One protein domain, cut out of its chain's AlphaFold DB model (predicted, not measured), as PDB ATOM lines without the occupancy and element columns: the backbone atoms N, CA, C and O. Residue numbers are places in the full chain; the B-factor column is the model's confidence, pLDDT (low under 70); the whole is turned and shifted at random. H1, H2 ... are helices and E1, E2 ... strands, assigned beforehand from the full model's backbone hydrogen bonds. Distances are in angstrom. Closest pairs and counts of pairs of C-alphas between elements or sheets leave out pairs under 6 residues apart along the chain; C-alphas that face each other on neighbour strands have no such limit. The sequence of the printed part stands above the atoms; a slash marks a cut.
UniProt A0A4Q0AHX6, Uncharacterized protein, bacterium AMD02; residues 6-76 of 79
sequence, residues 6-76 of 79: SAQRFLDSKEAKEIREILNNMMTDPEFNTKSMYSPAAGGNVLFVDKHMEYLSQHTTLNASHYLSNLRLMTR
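Overview. This is residues 6 to 76 of the 79 residues of an uncharacterized protein of bacterium AMD02 (UniProt A0A4Q0AHX6). Helices H2, H3 and H4 stand side by side as a loosely packed triangle, with H1 packed on the last turn of H3 and a small hairpin, E1 and E2, off its other end. The printed part has 71 residues, mostly helix, in the order H1, H2, E1, E2, H3, H4; E1 and E2 are antiparallel. It is compact, radius of gyration of the C-alphas 12.1 A, spanning 31 by 28 by 16 A.

Along the chain. H1, residues 6 to 11, begins at C-alpha 6 (108.370, 67.327, 95.829). H2, residues 14 to 28, is 21.8 A long. E1 is residues 37 to 39, E2 44 to 46. H3, residues 48 to 58, measures 15.9 A; H4, residues 64 to 75, 16.1 A, ending at C-alpha 75 (121.634, 65.458, 71.519).

Arrangement. H1 touches H3, closest C-alphas Ala 7 and Ser 57, 4.4 A. H2 touches H3, closest C-alphas Leu 23 and Val 49, 5.6 A, at a shallow tilt of 26 degrees, opposite ways. H4 is close but not clearly touching H2, closest C-alphas Ile 19 and Ala 64, 7.8 A. In the E1 and E2 hairpin, N 39 and O 44 are within hydrogen-bond range, 2.9 A. In H1 to H4 every O i to N i+4 pair is within range.

Size, cuts and confidence. C-alphas 6 and 30 are farthest apart, 33.6 A. The printed part has no cut and no long link. Residues 37 to 45 have pLDDT under 70.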
ATOM      1  N   SER A   6     108.033  68.464  96.693       86.62
ATOM      2  CA  SER A   6     108.370  67.327  95.829       86.62
ATOM      3  C   SER A   6     109.620  67.585  94.988       86.62
ATOM      4  O   SER A   6     110.493  66.723  94.936       86.62
ATOM      5  N   ALA A   7     109.753  68.779  94.401       88.75
ATOM      6  CA  ALA A   7     110.929  69.161  93.626       88.75
ATOM      7  C   ALA A   7     112.192  69.181  94.496       88.75
ATOM      8  O   ALA A   7     113.230  68.669  94.084       88.75
ATOM      9  N   GLN A   8     112.100  69.719  95.716       90.88
ATOM     10  CA  GLN A   8     113.229  69.735  96.646       90.88
ATOM     11  C   GLN A   8     113.637  68.312  97.058       90.88
ATOM     12  O   GLN A   8     114.805  67.953  96.949       90.88
ATOM     13  N   ARG A   9     112.667  67.463  97.421       92.44
ATOM     14  CA  ARG A   9     112.920  66.050  97.752       92.44
ATOM     15  C   ARG A   9     113.558  65.275  96.604       92.44
ATOM     16  O   ARG A   9     114.444  64.464  96.854       92.44
ATOM     17  N   PHE A  10     113.118  65.516  95.368       93.50
ATOM     18  CA  PHE A  10     113.749  64.921  94.195       93.50
ATOM     19  C   PHE A  10     115.201  65.381  94.075       93.50
ATOM     20  O   PHE A  10     116.082  64.536  93.996       93.50
ATOM     21  N   LEU A  11     115.472  66.689  94.121       92.81
ATOM     22  CA  LEU A  11     116.826  67.236  93.960       92.81
ATOM     23  C   LEU A  11     117.820  66.741  95.026       92.81
ATOM     24  O   LEU A  11     119.003  66.609  94.720       92.81
ATOM     25  N   ASP A  12     117.343  66.426  96.231       93.94
ATOM     26  CA  ASP A  12     118.163  65.888  97.325       93.94
ATOM     27  C   ASP A  12     118.326  64.353  97.275       93.94
ATOM     28  O   ASP A  12     119.121  63.774  98.025       93.94
ATOM     29  N   SER A  13     117.586  63.676  96.393       94.44
ATOM     30  CA  SER A  13     117.589  62.217  96.270       94.44
ATOM     31  C   SER A  13     118.890  61.669  95.671       94.44
ATOM     32  O   SER A  13     119.647  62.360  94.983       94.44
ATOM     33  N   LYS A  14     119.141  60.375  95.899       95.62
ATOM     34  CA  LYS A  14     120.246  59.656  95.249       95.62
ATOM     35  C   LYS A  14     120.075  59.626  93.726       95.62
ATOM     36  O   LYS A  14     121.040  59.858  93.007       95.62
ATOM     37  N   GLU A  15     118.845  59.419  93.263       93.75
ATOM     38  CA  GLU A  15     118.488  59.412  91.842       93.75
ATOM     39  C   GLU A  15     118.886  60.730  91.160       93.75
ATOM     40  O   GLU A  15     119.557  60.720  90.133       93.75
ATOM     41  N   ALA A  16     118.579  61.880  91.766       94.31
ATOM     42  CA  ALA A  16     118.970  63.176  91.213       94.31
ATOM     43  C   ALA A  16     120.493  63.365  91.114       94.31
ATOM     44  O   ALA A  16     120.965  64.012  90.176       94.31
ATOM     45  N   LYS A  17     121.270  62.802  92.047       95.88
ATOM     46  CA  LYS A  17     122.742  62.831  91.978       95.88
ATOM     47  C   LYS A  17     123.260  61.992  90.811       95.88
ATOM     48  O   LYS A  17     124.088  62.483  90.050       95.88
ATOM     49  N   GLU A  18     122.727  60.785  90.636       96.50
ATOM     50  CA  GLU A  18     123.081  59.884  89.530       96.50
ATOM     51  C   GLU A  18     122.728  60.505  88.167       96.50
ATOM     52  O   GLU A  18     123.548  60.540  87.251       96.50
ATOM     53  N   ILE A  19     121.534  61.093  88.047       96.44
ATOM     54  CA  ILE A  19     121.103  61.811  86.839       96.44
ATOM     55  C   ILE A  19     122.036  62.987  86.542       96.44
ATOM     56  O   ILE A  19     122.436  63.192  85.396       96.44
ATOM     57  N   ARG A  20     122.406  63.765  87.566       95.81
ATOM     58  CA  ARG A  20     123.310  64.907  87.405       95.81
ATOM     59  C   ARG A  20     124.686  64.468  86.906       95.81
ATOM     60  O   ARG A  20     125.254  65.152  86.060       95.81
ATOM     61  N   GLU A  21     125.218  63.357  87.400       96.50
ATOM     62  CA  GLU A  21     126.483  62.796  86.916       96.50
ATOM     63  C   GLU A  21     126.386  62.393  85.439       96.50
ATOM     64  O   GLU A  21     127.226  62.793  84.634       96.50
ATOM     65  N   ILE A  22     125.300  61.719  85.042       96.00
ATOM     66  CA  ILE A  22     125.047  61.361  83.639       96.00
ATOM     67  C   ILE A  22     125.000  62.603  82.740       96.00
ATOM     68  O   ILE A  22     125.618  62.612  81.675       96.00
ATOM     69  N   LEU A  23     124.282  63.649  83.156       95.25
ATOM     70  CA  LEU A  23     124.173  64.890  82.387       95.25
ATOM     71  C   LEU A  23     125.521  65.615  82.271       95.25
ATOM     72  O   LEU A  23     125.813  66.163  81.212       95.25
ATOM     73  N   ASN A  24     126.349  65.603  83.322       94.25
ATOM     74  CA  ASN A  24     127.701  66.167  83.266       94.25
ATOM     75  C   ASN A  24     128.597  65.386  82.300       94.25
ATOM     76  O   ASN A  24     129.267  66.004  81.477       94.25
ATOM     77  N   ASN A  25     128.547  64.051  82.336       94.94
ATOM     78  CA  ASN A  25     129.312  63.208  81.414       94.94
ATOM     79  C   ASN A  25     128.927  63.482  79.952       94.94
ATOM     80  O   ASN A  25     129.799  63.567  79.093       94.94
ATOM     81  N   MET A  26     127.639  63.715  79.676       93.94
ATOM     82  CA  MET A  26     127.187  64.131  78.343       93.94
ATOM     83  C   MET A  26     127.724  65.507  77.924       93.94
ATOM     84  O   MET A  26     127.885  65.746  76.735       93.94
ATOM     85  N   MET A  27     127.993  66.428  78.858       91.81
ATOM     86  CA  MET A  27     128.578  67.727  78.500       91.81
ATOM     87  C   MET A  27     130.045  67.634  78.091       91.81
ATOM     88  O   MET A  27     130.517  68.449  77.303       91.81
ATOM     89  N   THR A  28     130.771  66.675  78.659       90.19
ATOM     90  CA  THR A  28     132.193  66.460  78.370       90.19
ATOM     91  C   THR A  28     132.429  65.561  77.162       90.19
ATOM     92  O   THR A  28     133.550  65.494  76.665       90.19
ATOM     93  N   ASP A  29     131.394  64.859  76.708       92.19
ATOM     94  CA  ASP A  29     131.472  63.910  75.608       92.19
ATOM     95  C   ASP A  29     131.174  64.609  74.263       92.19
ATOM     96  O   ASP A  29     130.075  65.146  74.073       92.19
ATOM     97  N   PRO A  30     132.134  64.621  73.317       90.94
ATOM     98  CA  PRO A  30     131.969  65.275  72.023       90.94
ATOM     99  C   PRO A  30     130.913  64.611  71.125       90.94
ATOM    100  O   PRO A  30     130.495  65.230  70.145       90.94
ATOM    101  N   GLU A  31     130.443  63.398  71.441       93.12
ATOM    102  CA  GLU A  31     129.336  62.760  70.721       93.12
ATOM    103  C   GLU A  31     127.991  63.467  70.949       93.12
ATOM    104  O   GLU A  31     127.042  63.217  70.201       93.12
ATOM    105  N   PHE A  32     127.877  64.354  71.947       92.69
ATOM    106  CA  PHE A  32     126.627  65.036  72.280       92.69
ATOM    107  C   PHE A  32     126.723  66.559  72.141       92.69
ATOM    108  O   PHE A  32     127.549  67.242  72.743       92.69
ATOM    109  N   ASN A  33     125.776  67.139  71.406       90.25
ATOM    110  CA  ASN A  33     125.568  68.577  71.335       90.25
ATOM    111  C   ASN A  33     124.786  69.072  72.564       90.25
ATOM    112  O   ASN A  33     123.557  69.143  72.561       90.25
ATOM    113  N   THR A  34     125.520  69.440  73.611       89.62
ATOM    114  CA  THR A  34     125.003  69.906  74.913       89.62
ATOM    115  C   THR A  34     125.196  71.411  75.134       89.62
ATOM    116  O   THR A  34     125.255  71.890  76.268       89.62
ATOM    117  N   LYS A  35     125.302  72.192  74.051       80.75
ATOM    118  CA  LYS A  35     125.534  73.642  74.131       80.75
ATOM    119  C   LYS A  35     124.485  74.327  75.013       80.75
ATOM    120  O   LYS A  35     123.285  74.077  74.895       80.75
ATOM    121  N   SER A  36     124.958  75.222  75.879       71.56
ATOM    122  CA  SER A  36     124.090  76.041  76.729       71.56
ATOM    123  C   SER A  36     123.167  76.893  75.858       71.56
ATOM    124  O   SER A  36     123.617  77.502  74.886       71.56
ATOM    125  N   MET A  37     121.879  76.932  76.199       66.75
ATOM    126  CA  MET A  37     120.894  77.753  75.495       66.75
ATOM    127  C   MET A  37     120.567  78.991  76.324       66.75
ATOM    128  O   MET A  37     120.358  78.909  77.536       66.75
ATOM    129  N   TYR A  38     120.483  80.137  75.656       63.91
ATOM    130  CA  TYR A  38     119.974  81.358  76.265       63.91
ATOM    131  C   TYR A  38     118.479  81.204  76.570       63.91
ATOM    132  O   TYR A  38     117.696  80.864  75.681       63.91
ATOM    133  N   SER A  39     118.081  81.450  77.819       61.75
ATOM    134  CA  SER A  39     116.679  81.487  78.233       61.75
ATOM    135  C   SER A  39     116.356  82.863  78.817       61.75
ATOM    136  O   SER A  39     116.810  83.178  79.922       61.75
ATOM    137  N   PRO A  40     115.527  83.678  78.135       58.78
ATOM    138  CA  PRO A  40     115.075  84.963  78.667       58.78
ATOM    139  C   PRO A  40     114.354  84.817  80.013       58.78
ATOM    140  O   PRO A  40     114.497  85.667  80.887       58.78
ATOM    141  N   ALA A  41     113.628  83.711  80.206       66.19
ATOM    142  CA  ALA A  41     112.895  83.422  81.439       66.19
ATOM    143  C   ALA A  41     113.818  83.164  82.645       66.19
ATOM    144  O   ALA A  41     113.418  83.411  83.779       66.19
ATOM    145  N   ALA A  42     115.046  82.696  82.400       62.34
ATOM    146  CA  ALA A  42     116.061  82.483  83.432       62.34
ATOM    147  C   ALA A  42     117.025  83.676  83.584       62.34
ATOM    148  O   ALA A  42     117.935  83.626  84.407       62.34
ATOM    149  N   GLY A  43     116.851  84.742  82.789       62.06
ATOM    150  CA  GLY A  43     117.711  85.925  82.822       62.06
ATOM    151  C   GLY A  43     119.131  85.702  82.286       62.06
ATOM    152  O   GLY A  43     120.017  86.488  82.609       62.06
ATOM    153  N   GLY A  44     119.379  84.649  81.493       69.38
ATOM    154  CA  GLY A  44     120.726  84.353  80.995       69.38
ATOM    155  C   GLY A  44     120.896  83.006  80.290       69.38
ATOM    156  O   GLY A  44     119.934  82.363  79.865       69.38
ATOM    157  N   ASN A  45     122.158  82.585  80.151       69.44
ATOM    158  CA  ASN A  45     122.514  81.257  79.649       69.44
ATOM    159  C   ASN A  45     122.160  80.200  80.692       69.44
ATOM    160  O   ASN A  45     122.651  80.254  81.817       69.44
ATOM    161  N   VAL A  46     121.343  79.224  80.304       72.62
ATOM    162  CA  VAL A  46     121.036  78.071  81.151       72.62
ATOM    163  C   VAL A  46     121.942  76.925  80.738       72.62
ATOM    164  O   VAL A  46     121.961  76.520  79.569       72.62
ATOM    165  N   LEU A  47     122.700  76.411  81.707       85.75
ATOM    166  CA  LEU A  47     123.549  75.246  81.507       85.75
ATOM    167  C   LEU A  47     122.679  74.017  81.234       85.75
ATOM    168  O   LEU A  47     121.596  73.857  81.802       85.75
ATOM    169  N   PHE A  48     123.165  73.133  80.364       90.56
ATOM    170  CA  PHE A  48     122.462  71.916  79.959       90.56
ATOM    171  C   PHE A  48     121.988  71.093  81.168       90.56
ATOM    172  O   PHE A  48     120.810  70.752  81.268       90.56
ATOM    173  N   VAL A  49     122.883  70.858  82.132       92.69
ATOM    174  CA  VAL A  49     122.575  70.123  83.367       92.69
ATOM    175  C   VAL A  49     121.453  70.799  84.152       92.69
ATOM    176  O   VAL A  49     120.483  70.137  84.516       92.69
ATOM    177  N   ASP A  50     121.550  72.109  84.386       90.19
ATOM    178  CA  ASP A  50     120.584  72.842  85.208       90.19
ATOM    179  C   ASP A  50     119.185  72.808  84.597       90.19
ATOM    180  O   ASP A  50     118.217  72.518  85.300       90.19
ATOM    181  N   LYS A  51     119.088  72.990  83.275       90.69
ATOM    182  CA  LYS A  51     117.827  72.901  82.531       90.69
ATOM    183  C   LYS A  51     117.146  71.548  82.728       90.69
ATOM    184  O   LYS A  51     115.946  71.478  82.997       90.69
ATOM    185  N   HIS A  52     117.900  70.462  82.571       93.38
ATOM    186  CA  HIS A  52     117.343  69.114  82.640       93.38
ATOM    187  C   HIS A  52     117.029  68.691  84.080       93.38
ATOM    188  O   HIS A  52     115.992  68.073  84.319       93.38
ATOM    189  N   MET A  53     117.852  69.094  85.051       94.50
ATOM    190  CA  MET A  53     117.569  68.881  86.473       94.50
ATOM    191  C   MET A  53     116.341  69.665  86.940       94.50
ATOM    192  O   MET A  53     115.525  69.132  87.691       94.50
ATOM    193  N   GLU A  54     116.179  70.910  86.488       92.19
ATOM    194  CA  GLU A  54     114.989  71.709  86.774       92.19
ATOM    195  C   GLU A  54     113.736  71.042  86.202       92.19
ATOM    196  O   GLU A  54     112.777  70.819  86.943       92.19
ATOM    197  N   TYR A  55     113.776  70.637  84.930       92.94
ATOM    198  CA  TYR A  55     112.657  69.960  84.282       92.94
ATOM    199  C   TYR A  55     112.237  68.686  85.026       92.94
ATOM    200  O   TYR A  55     111.056  68.514  85.328       92.94
ATOM    201  N   LEU A  56     113.187  67.815  85.380       94.06
ATOM    202  CA  LEU A  56     112.895  66.578  86.113       94.06
ATOM    203  C   LEU A  56     112.368  66.850  87.527       94.06
ATOM    204  O   LEU A  56     111.451  66.167  87.978       94.06
ATOM    205  N   SER A  57     112.860  67.897  88.199       93.81
ATOM    206  CA  SER A  57     112.347  68.287  89.518       93.81
ATOM    207  C   SER A  57     110.890  68.756  89.487       93.81
ATOM    208  O   SER A  57     110.174  68.601  90.473       93.81
ATOM    209  N   GLN A  58     110.433  69.300  88.355       93.19
ATOM    210  CA  GLN A  58     109.043  69.714  88.150       93.19
ATOM    211  C   GLN A  58     108.144  68.554  87.687       93.19
ATOM    212  O   GLN A  58     106.931  68.613  87.873       93.19
ATOM    213  N   HIS A  59     108.727  67.485  87.137       91.81
ATOM    214  CA  HIS A  59     108.019  66.339  86.560       91.81
ATOM    215  C   HIS A  59     108.442  65.024  87.226       91.81
ATOM    216  O   HIS A  59     108.872  64.084  86.562       91.81
ATOM    217  N   THR A  60     108.298  64.931  88.550       87.75
ATOM    218  CA  THR A  60     108.779  63.782  89.345       87.75
ATOM    219  C   THR A  60     108.058  62.457  89.066       87.75
ATOM    220  O   THR A  60     108.461  61.423  89.584       87.75
ATOM    221  N   THR A  61     106.964  62.465  88.300       88.69
ATOM    222  CA  THR A  61     106.252  61.252  87.853       88.69
ATOM    223  C   THR A  61     106.814  60.679  86.551       88.69
ATOM    224  O   THR A  61     106.398  59.605  86.116       88.69
ATOM    225  N   LEU A  62     107.734  61.396  85.904       90.75
ATOM    226  CA  LEU A  62     108.339  60.996  84.647       90.75
ATOM    227  C   LEU A  62     109.425  59.944  84.897       90.75
ATOM    228  O   LEU A  62     110.219  60.054  85.827       90.75
ATOM    229  N   ASN A  63     109.495  58.926  84.038       93.19
ATOM    230  CA  ASN A  63     110.556  57.923  84.110       93.19
ATOM    231  C   ASN A  63     111.894  58.532  83.654       93.19
ATOM    232  O   ASN A  63     112.123  58.726  82.455       93.19
ATOM    233  N   ALA A  64     112.775  58.830  84.611       93.12
ATOM    234  CA  ALA A  64     114.055  59.482  84.352       93.12
ATOM    235  C   ALA A  64     114.961  58.686  83.395       93.12
ATOM    236  O   ALA A  64     115.624  59.275  82.542       93.12
ATOM    237  N   SER A  65     114.942  57.353  83.452       93.75
ATOM    238  CA  SER A  65     115.728  56.504  82.546       93.75
ATOM    239  C   SER A  65     115.286  56.648  81.087       93.75
ATOM    240  O   SER A  65     116.122  56.764  80.185       93.75
ATOM    241  N   HIS A  66     113.972  56.696  80.838       95.88
ATOM    242  CA  HIS A  66     113.435  56.941  79.495       95.88
ATOM    243  C   HIS A  66     113.754  58.364  79.029       95.88
ATOM    244  O   HIS A  66     114.145  58.564  77.880       95.88
ATOM    245  N   TYR A  67     113.649  59.345  79.930       95.81
ATOM    246  CA  TYR A  67     114.015  60.730  79.639       95.81
ATOM    247  C   TYR A  67     115.459  60.857  79.168       95.81
ATOM    248  O   TYR A  67     115.713  61.429  78.112       95.81
ATOM    249  N   LEU A  68     116.398  60.299  79.934       95.81
ATOM    250  CA  LEU A  68     117.821  60.356  79.625       95.81
ATOM    251  C   LEU A  68     118.150  59.625  78.323       95.81
ATOM    252  O   LEU A  68     118.960  60.114  77.539       95.81
ATOM    253  N   SER A  69     117.496  58.492  78.057       95.88
ATOM    254  CA  SER A  69     117.655  57.771  76.787       95.88
ATOM    255  C   SER A  69     117.218  58.631  75.601       95.88
ATOM    256  O   SER A  69     117.965  58.779  74.633       95.88
ATOM    257  N   ASN A  70     116.054  59.277  75.704       95.62
ATOM    258  CA  ASN A  70     115.572  60.196  74.675       95.62
ATOM    259  C   ASN A  70     116.493  61.408  74.524       95.62
ATOM    260  O   ASN A  70     116.808  61.812  73.408       95.62
ATOM    261  N   LEU A  71     116.973  61.962  75.639       95.00
ATOM    262  CA  LEU A  71     117.866  63.110  75.635       95.00
ATOM    263  C   LEU A  71     119.183  62.798  74.919       95.00
ATOM    264  O   LEU A  71     119.634  63.598  74.099       95.00
ATOM    265  N   ARG A  72     119.766  61.618  75.161       94.94
ATOM    266  CA  ARG A  72     120.946  61.132  74.431       94.94
ATOM    267  C   ARG A  72     120.674  61.037  72.934       94.94
ATOM    268  O   ARG A  72     121.455  61.560  72.154       94.94
ATOM    269  N   LEU A  73     119.551  60.446  72.525       94.56
ATOM    270  CA  LEU A  73     119.188  60.336  71.105       94.56
ATOM    271  C   LEU A  73     119.013  61.700  70.422       94.56
ATOM    272  O   LEU A  73     119.395  61.854  69.263       94.56
ATOM    273  N   MET A  74     118.431  62.675  71.124       92.25
ATOM    274  CA  MET A  74     118.197  64.023  70.594       92.25
ATOM    275  C   MET A  74     119.473  64.859  70.500       92.25
ATOM    276  O   MET A  74     119.590  65.693  69.608       92.25
ATOM    277  N   THR A  75     120.398  64.669  71.440       92.81
ATOM    278  CA  THR A  75     121.634  65.458  71.519       92.81
ATOM    279  C   THR A  75     122.784  64.830  70.753       92.81
ATOM    280  O   THR A  75     123.742  65.536  70.455       92.81
ATOM    281  N   ARG A  76     122.704  63.543  70.399       93.44
ATOM    282  CA  ARG A  76     123.767  62.863  69.662       93.44
ATOM    283  C   ARG A  76     124.031  63.550  68.324       93.44
ATOM    284  O   ARG A  76     123.114  63.732  67.519       93.44
TER     285      ARG A  76